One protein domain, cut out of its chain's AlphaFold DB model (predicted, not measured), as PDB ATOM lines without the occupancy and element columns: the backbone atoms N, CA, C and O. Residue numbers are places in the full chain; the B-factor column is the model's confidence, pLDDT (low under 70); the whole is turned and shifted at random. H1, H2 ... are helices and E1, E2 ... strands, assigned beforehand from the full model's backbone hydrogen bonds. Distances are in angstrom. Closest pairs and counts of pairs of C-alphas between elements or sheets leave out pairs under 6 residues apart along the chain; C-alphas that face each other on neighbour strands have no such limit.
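Overview. This is residues 56 to 62, 69 to 155 and 173 to 189 of the 345 residues of an uncharacterized protein of Methanosarcina mazei (UniProt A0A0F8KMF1). A small sheet of three strands, E1, E5 and E2, has helix H3 over one face, while the long helix H2 runs past its E1 side and touches both H1 and H3. H1 crosses H2 and reaches with its last residues toward a separate two-stranded hairpin, E3 and E4; the short helix H4 follows E5. The printed part has 111 residues, with four named helices and five named strands in the order H1 E1 H2 H3 E2 E3 E4 E5 H4, mixed in class. The larger sheet has the order E1, E5, E2, and both sheets are antiparallel. The whole is compact, with a radius of gyration of the C-alphas of 13.9 A, and spans 38 by 37 by 26 A.

Along the chain. Residues 56 to 62 hold no named element. H1 is residues 69 to 84, 23.5 A long, and begins at C-alpha 69 (45.445, -8.380, 3.544). E1 is residues 86 to 88, and H2, the longest helix, is residues 98 to 118, 30.1 A long. H3 is residues 122 to 132, 15.7 A long, and E2 residues 135 to 140, 14.2 A long. E3 is residues 143 to 146, E4 residues 149 to 152, and E5 residues 175 to 179, 13.1 A long. H4, residues 181 to 188, ends at C-alpha 188 (39.185, 9.958, 14.161).

Arrangement. In the larger sheet, N 87 and O 177 of E1 and E5 are 2.9 A apart, and N 136 and O 178 of E2 and E5 are 3.0 A apart, both within hydrogen-bond range. E1, H2 H3, E2 form a split strand-helix-strand unit, two strands of one sheet joined through helices, with E5 between the two strands in the sheet, and its crossover is right-handed. H3 on one face of this sheet makes two layers, at a height over the sheet of 8.4 A; it lies over E2 and, only just, with 3 C-alphas, over E5. H1, H2 and H4 only graze the sheet. H1, with residues 73 to 77 alone, touches H2 at a steep tilt of 69.6 degrees, only just short of about perpendicular, opposite ways; the closest C-alphas, of Phe 77 and Leu 106, are 5.8 A apart. H2 touches H3, about perpendicular at 77 degrees, the closest C-alphas being those of Asp 111 and Leu 122, 5.3 A. H4 is close to H1 but not clearly touching, the closest C-alphas, of Arg 82 and Ile 188, being 6.3 A apart. In the hairpin E3 and E4, N 151 and O 144 are 2.8 A apart; the closest C-alphas of H1 and E3, Glu 83 and His 146, are 6.1 A apart. Every O i to N i+4 pair is within hydrogen-bond range in H2 and H4, against 10 of 12 in H1 and 5 of 7 in H3.

Size, cuts and confidence. The two C-alphas farthest apart, those of Asp 62 and Thr 155, are 42.2 A apart. Residues 63 to 68 and 156 to 172 are not printed, with C-alpha gaps of 15.3 A and 14.0 A. Of the links printed whole, none is long. The mean pLDDT of the printed part is 72.0, and 44 residues are under 70, among them 56 to 62 and 137 to 155.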
ATOM      1  N   SER A  56      44.167   6.184  13.340       44.75
ATOM      2  CA  SER A  56      45.455   6.738  12.959       44.75
ATOM      3  C   SER A  56      46.611   5.744  13.112       44.75
ATOM      4  O   SER A  56      47.578   5.808  12.360       44.75
ATOM      5  N   GLY A  57      46.505   4.756  14.013       44.16
ATOM      6  CA  GLY A  57      47.553   3.748  14.247       44.16
ATOM      7  C   GLY A  57      47.657   2.665  13.164       44.16
ATOM      8  O   GLY A  57      48.518   1.789  13.236       44.16
ATOM      9  N   LEU A  58      46.773   2.700  12.162       48.19
ATOM     10  CA  LEU A  58      46.685   1.693  11.098       48.19
ATOM     11  C   LEU A  58      47.269   2.174   9.759       48.19
ATOM     12  O   LEU A  58      47.512   1.348   8.879       48.19
ATOM     13  N   SER A  59      47.641   3.456   9.647       40.88
ATOM     14  CA  SER A  59      48.453   3.973   8.541       40.88
ATOM     15  C   SER A  59      49.946   3.825   8.844       40.88
ATOM     16  O   SER A  59      50.665   4.809   9.006       40.88
ATOM     17  N   SER A  60      50.453   2.597   8.943       39.25
ATOM     18  CA  SER A  60      51.905   2.437   8.888       39.25
ATOM     19  C   SER A  60      52.365   2.612   7.442       39.25
ATOM     20  O   SER A  60      52.260   1.681   6.645       39.25
ATOM     21  N   LEU A  61      52.925   3.778   7.140       41.03
ATOM     22  CA  LEU A  61      53.869   4.000   6.039       41.03
ATOM     23  C   LEU A  61      55.246   3.353   6.332       41.03
ATOM     24  O   LEU A  61      56.265   3.821   5.844       41.03
ATOM     25  N   ASP A  62      55.290   2.287   7.142       38.97
ATOM     26  CA  ASP A  62      56.499   1.484   7.325       38.97
ATOM     27  C   ASP A  62      56.548   0.420   6.228       38.97
ATOM     28  O   ASP A  62      55.787  -0.553   6.260       38.97
ATOM     29  N   ARG A  69      46.721  -8.794   4.166       47.66
ATOM     30  CA  ARG A  69      45.445  -8.380   3.544       47.66
ATOM     31  C   ARG A  69      44.405  -7.834   4.549       47.66
ATOM     32  O   ARG A  69      43.511  -7.100   4.130       47.66
ATOM     33  N   GLU A  70      44.514  -8.153   5.844       46.62
ATOM     34  CA  GLU A  70      43.639  -7.609   6.895       46.62
ATOM     35  C   GLU A  70      43.822  -6.094   7.094       46.62
ATOM     36  O   GLU A  70      42.825  -5.389   7.235       46.62
ATOM     37  N   ASN A  71      45.051  -5.566   7.025       53.97
ATOM     38  CA  ASN A  71      45.295  -4.130   7.228       53.97
ATOM     39  C   ASN A  71      44.668  -3.281   6.113       53.97
ATOM     40  O   ASN A  71      44.039  -2.264   6.392       53.97
ATOM     41  N   ASN A  72      44.733  -3.750   4.863       60.59
ATOM     42  CA  ASN A  72      44.091  -3.074   3.731       60.59
ATOM     43  C   ASN A  72      42.555  -3.093   3.815       60.59
ATOM     44  O   ASN A  72      41.900  -2.198   3.282       60.59
ATOM     45  N   THR A  73      41.976  -4.102   4.478       65.81
ATOM     46  CA  THR A  73      40.518  -4.246   4.605       65.81
ATOM     47  C   THR A  73      39.945  -3.200   5.561       65.81
ATOM     48  O   THR A  73      38.984  -2.518   5.214       65.81
ATOM     49  N   TYR A  74      40.562  -3.010   6.732       75.00
ATOM     50  CA  TYR A  74      40.107  -1.999   7.691       75.00
ATOM     51  C   TYR A  74      40.495  -0.575   7.283       75.00
ATOM     52  O   TYR A  74      39.714   0.344   7.517       75.00
ATOM     53  N   GLN A  75      41.628  -0.388   6.591       73.44
ATOM     54  CA  GLN A  75      42.036   0.925   6.076       73.44
ATOM     55  C   GLN A  75      40.943   1.570   5.218       73.44
ATOM     56  O   GLN A  75      40.669   2.758   5.339       73.44
ATOM     57  N   TYR A  76      40.273   0.770   4.391       75.25
ATOM     58  CA  TYR A  76      39.175   1.235   3.556       75.25
ATOM     59  C   TYR A  76      37.988   1.787   4.361       75.25
ATOM     60  O   TYR A  76      37.424   2.823   4.014       75.25
ATOM     61  N   PHE A  77      37.635   1.120   5.459       80.75
ATOM     62  CA  PHE A  77      36.614   1.590   6.393       80.75
ATOM     63  C   PHE A  77      37.049   2.868   7.124       80.75
ATOM     64  O   PHE A  77      36.255   3.794   7.285       80.75
ATOM     65  N   PHE A  78      38.320   2.962   7.506       79.31
ATOM     66  CA  PHE A  78      38.862   4.131   8.198       79.31
ATOM     67  C   PHE A  78      38.941   5.364   7.309       79.31
ATOM     68  O   PHE A  78      38.554   6.448   7.738       79.31
ATOM     69  N   ASP A  79      39.389   5.203   6.064       78.38
ATOM     70  CA  ASP A  79      39.400   6.286   5.084       78.38
ATOM     71  C   ASP A  79      37.974   6.799   4.838       78.38
ATOM     72  O   ASP A  79      37.760   8.005   4.743       78.38
ATOM     73  N   PHE A  80      36.985   5.896   4.788       82.44
ATOM     74  CA  PHE A  80      35.582   6.286   4.667       82.44
ATOM     75  C   PHE A  80      35.131   7.154   5.843       82.44
ATOM     76  O   PHE A  80      34.574   8.225   5.613       82.44
ATOM     77  N   ILE A  81      35.385   6.743   7.088       84.25
ATOM     78  CA  ILE A  81      34.982   7.528   8.266       84.25
ATOM     79  C   ILE A  81      35.702   8.877   8.305       84.25
ATOM     80  O   ILE A  81      35.070   9.894   8.579       84.25
ATOM     81  N   ARG A  82      37.007   8.902   8.008       81.56
ATOM     82  CA  ARG A  82      37.817  10.127   8.025       81.56
ATOM     83  C   ARG A  82      37.303  11.160   7.026       81.56
ATOM     84  O   ARG A  82      37.235  12.341   7.335       81.56
ATOM     85  N   GLU A  83      36.920  10.725   5.833       80.94
ATOM     86  CA  GLU A  83      36.468  11.641   4.784       80.94
ATOM     87  C   GLU A  83      34.989  12.016   4.917       80.94
ATOM     88  O   GLU A  83      34.619  13.159   4.657       80.94
ATOM     89  N   SER A  84      34.141  11.069   5.326       79.19
ATOM     90  CA  SER A  84      32.689  11.274   5.374       79.19
ATOM     91  C   SER A  84      32.172  11.770   6.725       79.19
ATOM     92  O   SER A  84      31.123  12.405   6.762       79.19
ATOM     93  N   ARG A  85      32.894  11.499   7.823       84.19
ATOM     94  CA  ARG A  85      32.460  11.696   9.223       84.19
ATOM     95  C   ARG A  85      31.236  10.861   9.618       84.19
ATOM     96  O   ARG A  85      30.454  11.241  10.492       84.19
ATOM     97  N   LEU A  86      31.062   9.717   8.960       85.38
ATOM     98  CA  LEU A  86      29.909   8.836   9.125       85.38
ATOM     99  C   LEU A  86      30.342   7.415   9.460       85.38
ATOM    100  O   LEU A  86      31.332   6.909   8.930       85.38
ATOM    101  N   LEU A  87      29.529   6.737  10.265       85.75
ATOM    102  CA  LEU A  87      29.599   5.293  10.453       85.75
ATOM    103  C   LEU A  87      28.450   4.624   9.678       85.75
ATOM    104  O   LEU A  87      27.300   5.069   9.777       85.75
ATOM    105  N   PRO A  88      28.723   3.560   8.907       81.75
ATOM    106  CA  PRO A  88      27.684   2.823   8.202       81.75
ATOM    107  C   PRO A  88      26.760   2.114   9.204       81.75
ATOM    108  O   PRO A  88      27.229   1.488  10.155       81.75
ATOM    109  N   LYS A  89      25.442   2.203   9.003       78.00
ATOM    110  CA  LYS A  89      24.464   1.417   9.771       78.00
ATOM    111  C   LYS A  89      24.286   0.054   9.107       78.00
ATOM    112  O   LYS A  89      24.341  -0.043   7.886       78.00
ATOM    113  N   ALA A  90      24.044  -0.993   9.897       69.19
ATOM    114  CA  ALA A  90      23.716  -2.307   9.352       69.19
ATOM    115  C   ALA A  90      22.511  -2.193   8.395       69.19
ATOM    116  O   ALA A  90      21.428  -1.772   8.803       69.19
ATOM    117  N   MET A  91      22.717  -2.541   7.122       65.88
ATOM    118  CA  MET A  91      21.706  -2.405   6.070       65.88
ATOM    119  C   MET A  91      20.972  -3.739   5.861       65.88
ATOM    120  O   MET A  91      21.595  -4.709   5.416       65.88
ATOM    121  N   PRO A  92      19.661  -3.827   6.150       54.94
ATOM    122  CA  PRO A  92      18.874  -5.004   5.812       54.94
ATOM    123  C   PRO A  92      18.520  -5.005   4.318       54.94
ATOM    124  O   PRO A  92      17.962  -4.038   3.804       54.94
ATOM    125  N   GLY A  93      18.788  -6.115   3.623       58.78
ATOM    126  CA  GLY A  93      18.309  -6.339   2.254       58.78
ATOM    127  C   GLY A  93      19.333  -6.950   1.298       58.78
ATOM    128  O   GLY A  93      20.487  -7.208   1.645       58.78
ATOM    129  N   LYS A  94      18.890  -7.187   0.061       55.69
ATOM    130  CA  LYS A  94      19.736  -7.569  -1.074       55.69
ATOM    131  C   LYS A  94      19.413  -6.638  -2.235       55.69
ATOM    132  O   LYS A  94      18.361  -6.776  -2.847       55.69
ATOM    133  N   SER A  95      20.324  -5.719  -2.529       62.16
ATOM    134  CA  SER A  95      20.328  -4.972  -3.781       62.16
ATOM    135  C   SER A  95      21.589  -5.296  -4.572       62.16
ATOM    136  O   SER A  95      22.647  -5.575  -4.005       62.16
ATOM    137  N   THR A  96      21.461  -5.298  -5.896       58.69
ATOM    138  CA  THR A  96      22.556  -5.542  -6.841       58.69
ATOM    139  C   THR A  96      23.246  -4.254  -7.285       58.69
ATOM    140  O   THR A  96      24.127  -4.309  -8.146       58.69
ATOM    141  N   THR A  97      22.867  -3.084  -6.750       67.75
ATOM    142  CA  THR A  97      23.562  -1.844  -7.105       67.75
ATOM    143  C   THR A  97      25.004  -1.899  -6.593       67.75
ATOM    144  O   THR A  97      25.309  -2.408  -5.506       67.75
ATOM    145  N   LYS A  98      25.937  -1.365  -7.394       68.12
ATOM    146  CA  LYS A  98      27.351  -1.257  -6.995       68.12
ATOM    147  C   LYS A  98      27.500  -0.456  -5.697       68.12
ATOM    148  O   LYS A  98      28.389  -0.747  -4.903       68.12
ATOM    149  N   TYR A  99      26.614   0.517  -5.481       69.44
ATOM    150  CA  TYR A  99      26.619   1.388  -4.313       69.44
ATOM    151  C   TYR A  99      26.095   0.690  -3.050       69.44
ATOM    152  O   TYR A  99      26.763   0.727  -2.017       69.44
ATOM    153  N   TYR A 100      24.991  -0.059  -3.145       71.88
ATOM    154  CA  TYR A 100      24.533  -0.904  -2.042       71.88
ATOM    155  C   TYR A 100      25.593  -1.920  -1.629       71.88
ATOM    156  O   TYR A 100      25.898  -2.064  -0.447       71.88
ATOM    157  N   THR A 101      26.216  -2.573  -2.612       73.25
ATOM    158  CA  THR A 101      27.303  -3.530  -2.369       73.25
ATOM    159  C   THR A 101      28.482  -2.862  -1.651       73.25
ATOM    160  O   THR A 101      29.034  -3.428  -0.712       73.25
ATOM    161  N   TYR A 102      28.845  -1.639  -2.046       77.25
ATOM    162  CA  TYR A 102      29.905  -0.851  -1.414       77.25
ATOM    163  C   TYR A 102      29.599  -0.541   0.066       77.25
ATOM    164  O   TYR A 102      30.420  -0.848   0.932       77.25
ATOM    165  N   ILE A 103      28.417   0.009   0.374       77.38
ATOM    166  CA  ILE A 103      28.035   0.378   1.752       77.38
ATOM    167  C   ILE A 103      27.807  -0.865   2.623       77.38
ATOM    168  O   ILE A 103      28.211  -0.896   3.787       77.38
ATOM    169  N   SER A 104      27.222  -1.923   2.058       78.56
ATOM    170  CA  SER A 104      27.063  -3.211   2.741       78.56
ATOM    171  C   SER A 104      28.423  -3.815   3.106       78.56
ATOM    172  O   SER A 104      28.612  -4.250   4.240       78.56
ATOM    173  N   ASN A 105      29.411  -3.753   2.205       81.12
ATOM    174  CA  ASN A 105      30.773  -4.194   2.503       81.12
ATOM    175  C   ASN A 105      31.420  -3.365   3.620       81.12
ATOM    176  O   ASN A 105      32.020  -3.950   4.516       81.12
ATOM    177  N   LEU A 106      31.272  -2.034   3.612       83.88
ATOM    178  CA  LEU A 106      31.758  -1.181   4.706       83.88
ATOM    179  C   LEU A 106      31.117  -1.544   6.050       83.88
ATOM    180  O   LEU A 106      31.823  -1.651   7.050       83.88
ATOM    181  N   SER A 107      29.804  -1.779   6.062       84.38
ATOM    182  CA  SER A 107      29.065  -2.199   7.261       84.38
ATOM    183  C   SER A 107      29.588  -3.535   7.795       84.38
ATOM    184  O   SER A 107      29.873  -3.660   8.982       84.38
ATOM    185  N   ASN A 108      29.797  -4.514   6.908       85.12
ATOM    186  CA  ASN A 108      30.331  -5.827   7.273       85.12
ATOM    187  C   ASN A 108      31.764  -5.738   7.818       85.12
ATOM    188  O   ASN A 108      32.093  -6.420   8.786       85.12
ATOM    189  N   ILE A 109      32.618  -4.901   7.217       85.56
ATOM    190  CA  ILE A 109      33.984  -4.655   7.705       85.56
ATOM    191  C   ILE A 109      33.940  -4.024   9.100       85.56
ATOM    192  O   ILE A 109      34.692  -4.437   9.983       85.56
ATOM    193  N   ALA A 110      33.044  -3.056   9.312       86.06
ATOM    194  CA  ALA A 110      32.859  -2.423  10.609       86.06
ATOM    195  C   ALA A 110      32.417  -3.440  11.670       86.06
ATOM    196  O   ALA A 110      33.049  -3.548  12.718       86.06
ATOM    197  N   ASP A 111      31.398  -4.252  11.389       87.00
ATOM    198  CA  ASP A 111      30.941  -5.275  12.331       87.00
ATOM    199  C   ASP A 111      32.030  -6.309  12.634       87.00
ATOM    200  O   ASP A 111      32.215  -6.674  13.793       87.00
ATOM    201  N   GLN A 112      32.810  -6.740  11.637       85.88
ATOM    202  CA  GLN A 112      33.951  -7.633  11.866       85.88
ATOM    203  C   GLN A 112      35.001  -7.007  12.785       85.88
ATOM    204  O   GLN A 112      35.490  -7.685  13.691       85.88
ATOM    205  N   LEU A 113      35.325  -5.725  12.588       84.00
ATOM    206  CA  LEU A 113      36.262  -5.002  13.445       84.00
ATOM    207  C   LEU A 113      35.762  -4.978  14.890       84.00
ATOM    208  O   LEU A 113      36.486  -5.400  15.788       84.00
ATOM    209  N   PHE A 114      34.528  -4.526  15.113       86.44
ATOM    210  CA  PHE A 114      33.957  -4.379  16.453       86.44
ATOM    211  C   PHE A 114      33.752  -5.739  17.143       86.44
ATOM    212  O   PHE A 114      34.062  -5.896  18.327       86.44
ATOM    213  N   LEU A 115      33.330  -6.773  16.411       86.75
ATOM    214  CA  LEU A 115      33.242  -8.132  16.952       86.75
ATOM    215  C   LEU A 115      34.626  -8.665  17.346       86.75
ATOM    216  O   LEU A 115      34.764  -9.262  18.413       86.75
ATOM    217  N   LYS A 116      35.662  -8.408  16.538       83.94
ATOM    218  CA  LYS A 116      37.045  -8.824  16.830       83.94
ATOM    219  C   LYS A 116      37.637  -8.075  18.026       83.94
ATOM    220  O   LYS A 116      38.374  -8.681  18.799       83.94
ATOM    221  N   THR A 117      37.352  -6.782  18.185       80.19
ATOM    222  CA  THR A 117      37.980  -5.941  19.221       80.19
ATOM    223  C   THR A 117      37.240  -5.959  20.551       80.19
ATOM    224  O   THR A 117      37.885  -5.963  21.597       80.19
ATOM    225  N   ILE A 118      35.906  -5.972  20.526       85.12
ATOM    226  CA  ILE A 118      35.072  -5.820  21.725       85.12
ATOM    227  C   ILE A 118      33.948  -6.851  21.839       85.12
ATOM    228  O   ILE A 118      33.126  -6.750  22.750       85.12
ATOM    229  N   SER A 119      33.895  -7.848  20.944       88.44
ATOM    230  CA  SER A 119      32.866  -8.906  20.941       88.44
ATOM    231  C   SER A 119      31.431  -8.374  20.875       88.44
ATOM    232  O   SER A 119      30.509  -8.959  21.443       88.44
ATOM    233  N   ARG A 120      31.230  -7.241  20.195       87.38
ATOM    234  CA  ARG A 120      29.924  -6.593  20.000       87.38
ATOM    235  C   ARG A 120      29.840  -6.049  18.573       87.38
ATOM    236  O   ARG A 120      30.872  -5.647  18.052       87.38
ATOM    237  N   PRO A 121      28.662  -6.022  17.933       87.56
ATOM    238  CA  PRO A 121      28.501  -5.383  16.628       87.56
ATOM    239  C   PRO A 121      28.565  -3.853  16.750       87.56
ATOM    240  O   PRO A 121      28.313  -3.301  17.829       87.56
ATOM    241  N   LEU A 122      28.831  -3.161  15.638       86.50
ATOM    242  CA  LEU A 122      28.867  -1.694  15.586       86.50
ATOM    243  C   LEU A 122      27.535  -1.097  16.062       86.50
ATOM    244  O   LEU A 122      27.528  -0.162  16.858       86.50
ATOM    245  N   ALA A 123      26.410  -1.676  15.629       84.19
ATOM    246  CA  ALA A 123      25.075  -1.193  15.979       84.19
ATOM    247  C   ALA A 123      24.858  -1.096  17.499       84.19
ATOM    248  O   ALA A 123      24.374  -0.080  17.983       84.19
ATOM    249  N   HIS A 124      25.308  -2.097  18.260       85.62
ATOM    250  CA  HIS A 124      25.187  -2.090  19.719       85.62
ATOM    251  C   HIS A 124      26.021  -0.968  20.369       85.62
ATOM    252  O   HIS A 124      25.618  -0.396  21.380       85.62
ATOM    253  N   VAL A 125      27.194  -0.640  19.811       83.88
ATOM    254  CA  VAL A 125      27.988   0.505  20.288       83.88
ATOM    255  C   VAL A 125      27.297   1.820  19.952       83.88
ATOM    256  O   VAL A 125      27.181   2.678  20.829       83.88
ATOM    257  N   CYS A 126      26.796   1.963  18.725       85.38
ATOM    258  CA  CYS A 126      26.094   3.165  18.289       85.38
ATOM    259  C   CYS A 126      24.821   3.427  19.103       85.38
ATOM    260  O   CYS A 126      24.589   4.567  19.478       85.38
ATOM    261  N   GLU A 127      24.049   2.398  19.461       83.12
ATOM    262  CA  GLU A 127      22.865   2.540  20.326       83.12
ATOM    263  C   GLU A 127      23.209   3.067  21.727       83.12
ATOM    264  O   GLU A 127      22.452   3.840  22.318       83.12
ATOM    265  N   LYS A 128      24.355   2.660  22.291       80.56
ATOM    266  CA  LYS A 128      24.839   3.216  23.565       80.56
ATOM    267  C   LYS A 128      25.310   4.660  23.399       80.56
ATOM    268  O   LYS A 128      24.968   5.506  24.218       80.56
ATOM    269  N   ALA A 129      26.071   4.927  22.342       81.44
ATOM    270  CA  ALA A 129      26.607   6.243  22.008       81.44
ATOM    271  C   ALA A 129      25.502   7.277  21.718       81.44
ATOM    272  O   ALA A 129      25.595   8.429  22.137       81.44
ATOM    273  N   GLU A 130      24.420   6.854  21.069       83.00
ATOM    274  CA  GLU A 130      23.245   7.678  20.787       83.00
ATOM    275  C   GLU A 130      22.591   8.207  22.062       83.00
ATOM    276  O   GLU A 130      22.309   9.398  22.162       83.00
ATOM    277  N   LYS A 131      22.424   7.356  23.082       79.56
ATOM    278  CA  LYS A 131      21.850   7.766  24.377       79.56
ATOM    279  C   LYS A 131      22.669   8.854  25.078       79.56
ATOM    280  O   LYS A 131      22.129   9.574  25.912       79.56
ATOM    281  N   ILE A 132      23.957   8.951  24.754       71.69
ATOM    282  CA  ILE A 132      24.905   9.926  25.311       71.69
ATOM    283  C   ILE A 132      24.956  11.200  24.443       71.69
ATOM    284  O   ILE A 132      25.407  12.244  24.908       71.69
ATOM    285  N   GLY A 133      24.444  11.144  23.209       69.44
ATOM    286  CA  GLY A 133      24.411  12.264  22.267       69.44
ATOM    287  C   GLY A 133      25.665  12.415  21.400       69.44
ATOM    288  O   GLY A 133      25.743  13.364  20.632       69.44
ATOM    289  N   ILE A 134      26.622  11.483  21.473       75.38
ATOM    290  CA  ILE A 134      27.863  11.524  20.671       75.38
ATOM    291  C   ILE A 134      27.703  10.936  19.258       75.38
ATOM    292  O   ILE A 134      28.560  11.116  18.392       75.38
ATOM    293  N   ILE A 135      26.605  10.211  19.026       82.06
ATOM    294  CA  ILE A 135      26.208   9.680  17.723       82.06
ATOM    295  C   ILE A 135      24.743  10.039  17.474       82.06
ATOM    296  O   ILE A 135      23.902   9.855  18.346       82.06
ATOM    297  N   THR A 136      24.420  10.520  16.273       78.69
ATOM    298  CA  THR A 136      23.025  10.712  15.841       78.69
ATOM    299  C   THR A 136      22.630   9.607  14.856       78.69
ATOM    300  O   THR A 136      23.315   9.457  13.835       78.69
ATOM    301  N   PRO A 137      21.569   8.823  15.124       66.94
ATOM    302  CA  PRO A 137      21.074   7.817  14.197       66.94
ATOM    303  C   PRO A 137      20.308   8.501  13.064       66.94
ATOM    304  O   PRO A 137      19.643   9.512  13.260       66.94
ATOM    305  N   ASP A 138      20.345   7.918  11.877       65.94
ATOM    306  CA  ASP A 138      19.380   8.220  10.816       65.94
ATOM    307  C   ASP A 138      19.588   9.557  10.107       65.94
ATOM    308  O   ASP A 138      18.650  10.307   9.824       65.94
ATOM    309  N   ILE A 139      20.831   9.788   9.684       60.16
ATOM    310  CA  ILE A 139      21.045  10.685   8.554       60.16
ATOM    311  C   ILE A 139      20.854   9.892   7.268       60.16
ATOM    312  O   ILE A 139      21.632   8.990   6.942       60.16
ATOM    313  N   PHE A 140      19.799  10.253   6.545       65.88
ATOM    314  CA  PHE A 140      19.635   9.888   5.149       65.88
ATOM    315  C   PHE A 140      20.446  10.859   4.314       65.88
ATOM    316  O   PHE A 140      20.246  12.070   4.394       65.88
ATOM    317  N   ILE A 141      21.372  10.322   3.534       60.25
ATOM    318  CA  ILE A 141      22.266  11.134   2.726       60.25
ATOM    319  C   ILE A 141      22.046  10.778   1.265       60.25
ATOM    320  O   ILE A 141      22.103   9.607   0.891       60.25
ATOM    321  N   ASP A 142      21.776  11.804   0.458       52.47
ATOM    322  CA  ASP A 142      21.602  11.668  -0.988       52.47
ATOM    323  C   ASP A 142      22.942  11.497  -1.725       52.47
ATOM    324  O   ASP A 142      22.960  10.891  -2.797       52.47
ATOM    325  N   SER A 143      24.057  11.979  -1.150       58.41
ATOM    326  CA  SER A 143      25.411  11.749  -1.665       58.41
ATOM    327  C   SER A 143      26.509  11.730  -0.596       58.41
ATOM    328  O   SER A 143      26.542  12.547   0.323       58.41
ATOM    329  N   VAL A 144      27.449  10.788  -0.710       63.50
ATOM    330  CA  VAL A 144      28.633  10.714   0.170       63.50
ATOM    331  C   VAL A 144      29.881  10.931  -0.670       63.50
ATOM    332  O   VAL A 144      30.003  10.350  -1.743       63.50
ATOM    333  N   LYS A 145      30.835  11.737  -0.199       63.41
ATOM    334  CA  LYS A 145      32.143  11.901  -0.850       63.41
ATOM    335  C   LYS A 145      33.153  10.941  -0.235       63.41
ATOM    336  O   LYS A 145      33.329  10.944   0.978       63.41
ATOM    337  N   HIS A 146      33.816  10.136  -1.065       65.12
ATOM    338  CA  HIS A 146      34.953   9.316  -0.642       65.12
ATOM    339  C   HIS A 146      35.981   9.146  -1.780       65.12
ATOM    340  O   HIS A 146      35.620   8.881  -2.928       65.12
ATOM    341  N   LYS A 147      37.277   9.319  -1.493       64.56
ATOM    342  CA  LYS A 147      38.419   9.263  -2.428       64.56
ATOM    343  C   LYS A 147      38.265  10.174  -3.645       64.56
ATOM    344  O   LYS A 147      38.495   9.762  -4.782       64.56
ATOM    345  N   GLY A 148      37.818  11.408  -3.409       56.94
ATOM    346  CA  GLY A 148      37.580  12.400  -4.464       56.94
ATOM    347  C   GLY A 148      36.428  12.048  -5.410       56.94
ATOM    348  O   GLY A 148      36.228  12.740  -6.406       56.94
ATOM    349  N   LYS A 149      35.667  10.987  -5.116       55.66
ATOM    350  CA  LYS A 149      34.442  10.636  -5.827       55.66
ATOM    351  C   LYS A 149      33.263  11.075  -4.984       55.66
ATOM    352  O   LYS A 149      33.108  10.640  -3.844       55.66
ATOM    353  N   GLU A 150      32.450  11.949  -5.552       57.00
ATOM    354  CA  GLU A 150      31.103  12.165  -5.060       57.00
ATOM    355  C   GLU A 150      30.268  10.984  -5.529       57.00
ATOM    356  O   GLU A 150      30.131  10.720  -6.724       57.00
ATOM    357  N   PHE A 151      29.795  10.200  -4.572       56.66
ATOM    358  CA  PHE A 151      28.813   9.177  -4.842       56.66
ATOM    359  C   PHE A 151      27.446   9.853  -4.777       56.66
ATOM    360  O   PHE A 151      26.717   9.685  -3.803       56.66
ATOM    361  N   ASP A 152      27.159  10.677  -5.784       45.03
ATOM    362  CA  ASP A 152      25.828  11.229  -6.003       45.03
ATOM    363  C   ASP A 152      24.866  10.121  -6.413       45.03
ATOM    364  O   ASP A 152      25.224   9.165  -7.113       45.03
ATOM    365  N   LYS A 153      23.620  10.268  -5.965       46.47
ATOM    366  CA  LYS A 153      22.466   9.516  -6.443       46.47
ATOM    367  C   LYS A 153      22.543   9.353  -7.964       46.47
ATOM    368  O   LYS A 153      22.805  10.309  -8.691       46.47
ATOM    369  N   ILE A 154      22.230   8.149  -8.442       36.72
ATOM    370  CA  ILE A 154      21.715   7.977  -9.801       36.72
ATOM    371  C   ILE A 154      20.566   8.979  -9.926       36.72
ATOM    372  O   ILE A 154      19.573   8.878  -9.201       36.72
ATOM    373  N   THR A 155      20.760   9.994 -10.762       30.11
ATOM    374  CA  THR A 155      19.751  10.987 -11.101       30.11
ATOM    375  C   THR A 155      18.495  10.232 -11.511       30.11
ATOM    376  O   THR A 155      18.582   9.291 -12.301       30.11
ATOM    377  N   LYS A 173      17.401   4.229   0.348       59.66
ATOM    378  CA  LYS A 173      17.795   5.142   1.414       59.66
ATOM    379  C   LYS A 173      18.865   4.465   2.258       59.66
ATOM    380  O   LYS A 173      18.593   3.446   2.886       59.66
ATOM    381  N   PHE A 174      20.065   5.035   2.271       67.50
ATOM    382  CA  PHE A 174      21.148   4.596   3.146       67.50
ATOM    383  C   PHE A 174      21.033   5.288   4.495       67.50
ATOM    384  O   PHE A 174      20.853   6.505   4.553       67.50
ATOM    385  N   CYS A 175      21.138   4.505   5.565       71.50
ATOM    386  CA  CYS A 175      21.171   5.032   6.918       71.50
ATOM    387  C   CYS A 175      22.614   5.067   7.408       71.50
ATOM    388  O   CYS A 175      23.329   4.061   7.354       71.50
ATOM    389  N   PHE A 176      23.014   6.211   7.943       80.88
ATOM    390  CA  PHE A 176      24.301   6.379   8.598       80.88
ATOM    391  C   PHE A 176      24.110   6.897  10.016       80.88
ATOM    392  O   PHE A 176      23.119   7.557  10.337       80.88
ATOM    393  N   TYR A 177      25.098   6.605  10.847       84.94
ATOM    394  CA  TYR A 177      25.310   7.270  12.119       84.94
ATOM    395  C   TYR A 177      26.245   8.457  11.886       84.94
ATOM    396  O   TYR A 177      27.333   8.284  11.327       84.94
ATOM    397  N   LYS A 178      25.846   9.656  12.315       85.25
ATOM    398  CA  LYS A 178      26.731  10.826  12.297       85.25
ATOM    399  C   LYS A 178      27.527  10.899  13.586       85.25
ATOM    400  O   LYS A 178      26.941  10.834  14.665       85.25
ATOM    401  N   ILE A 179      28.840  11.047  13.444       86.38
ATOM    402  CA  ILE A 179      29.767  11.269  14.553       86.38
ATOM    403  C   ILE A 179      29.681  12.750  14.943       86.38
ATOM    404  O   ILE A 179      29.628  13.612  14.058       86.38
ATOM    405  N   SER A 180      29.633  13.055  16.241       87.06
ATOM    406  CA  SER A 180      29.736  14.442  16.699       87.06
ATOM    407  C   SER A 180      31.087  15.056  16.307       87.06
ATOM    408  O   SER A 180      32.072  14.343  16.108       87.06
ATOM    409  N   GLU A 181      31.147  16.382  16.181       87.75
ATOM    410  CA  GLU A 181      32.393  17.062  15.807       87.75
ATOM    411  C   GLU A 181      33.492  16.811  16.849       87.75
ATOM    412  O   GLU A 181      34.599  16.437  16.477       87.75
ATOM    413  N   SER A 182      33.186  16.883  18.149       89.44
ATOM    414  CA  SER A 182      34.203  16.677  19.188       89.44
ATOM    415  C   SER A 182      34.712  15.238  19.224       89.44
ATOM    416  O   SER A 182      35.913  15.018  19.365       89.44
ATOM    417  N   LEU A 183      33.829  14.245  19.041       87.19
ATOM    418  CA  LEU A 183      34.251  12.847  18.956       87.19
ATOM    419  C   LEU A 183      35.098  12.602  17.702       87.19
ATOM    420  O   LEU A 183      36.076  11.857  17.755       87.19
ATOM    421  N   TYR A 184      34.755  13.238  16.581       87.75
ATOM    422  CA  TYR A 184      35.565  13.179  15.369       87.75
ATOM    423  C   TYR A 184      36.975  13.746  15.603       87.75
ATOM    424  O   TYR A 184      37.955  13.098  15.223       87.75
ATOM    425  N   GLU A 185      37.085  14.897  16.274       87.44
ATOM    426  CA  GLU A 185      38.367  15.517  16.628       87.44
ATOM    427  C   GLU A 185      39.240  14.581  17.474       87.44
ATOM    428  O   GLU A 185      40.385  14.339  17.107       87.44
ATOM    429  N   ILE A 186      38.720  14.007  18.563       85.81
ATOM    430  CA  ILE A 186      39.553  13.218  19.494       85.81
ATOM    431  C   ILE A 186      39.807  11.773  19.050       85.81
ATOM    432  O   ILE A 186      40.790  11.165  19.468       85.81
ATOM    433  N   TRP A 187      38.905  11.178  18.263       83.50
ATOM    434  CA  TRP A 187      38.932   9.734  17.994       83.50
ATOM    435  C   TRP A 187      39.338   9.391  16.559       83.50
ATOM    436  O   TRP A 187      39.962   8.350  16.322       83.50
ATOM    437  N   ILE A 188      38.999  10.249  15.590       82.44
ATOM    438  CA  ILE A 188      39.185   9.958  14.161       82.44
ATOM    439  C   ILE A 188      40.425  10.646  13.583       82.44
ATOM    440  O   ILE A 188      41.089  10.062  12.719       82.44
ATOM    441  N   LYS A 189      40.737  11.875  14.009       82.62
ATOM    442  CA  LYS A 189      41.787  12.685  13.380       82.62
ATOM    443  C   LYS A 189      43.215  12.172  13.626       82.62
ATOM    444  O   LYS A 189      43.611  12.002  14.779       82.62
TER     445      LYS A 189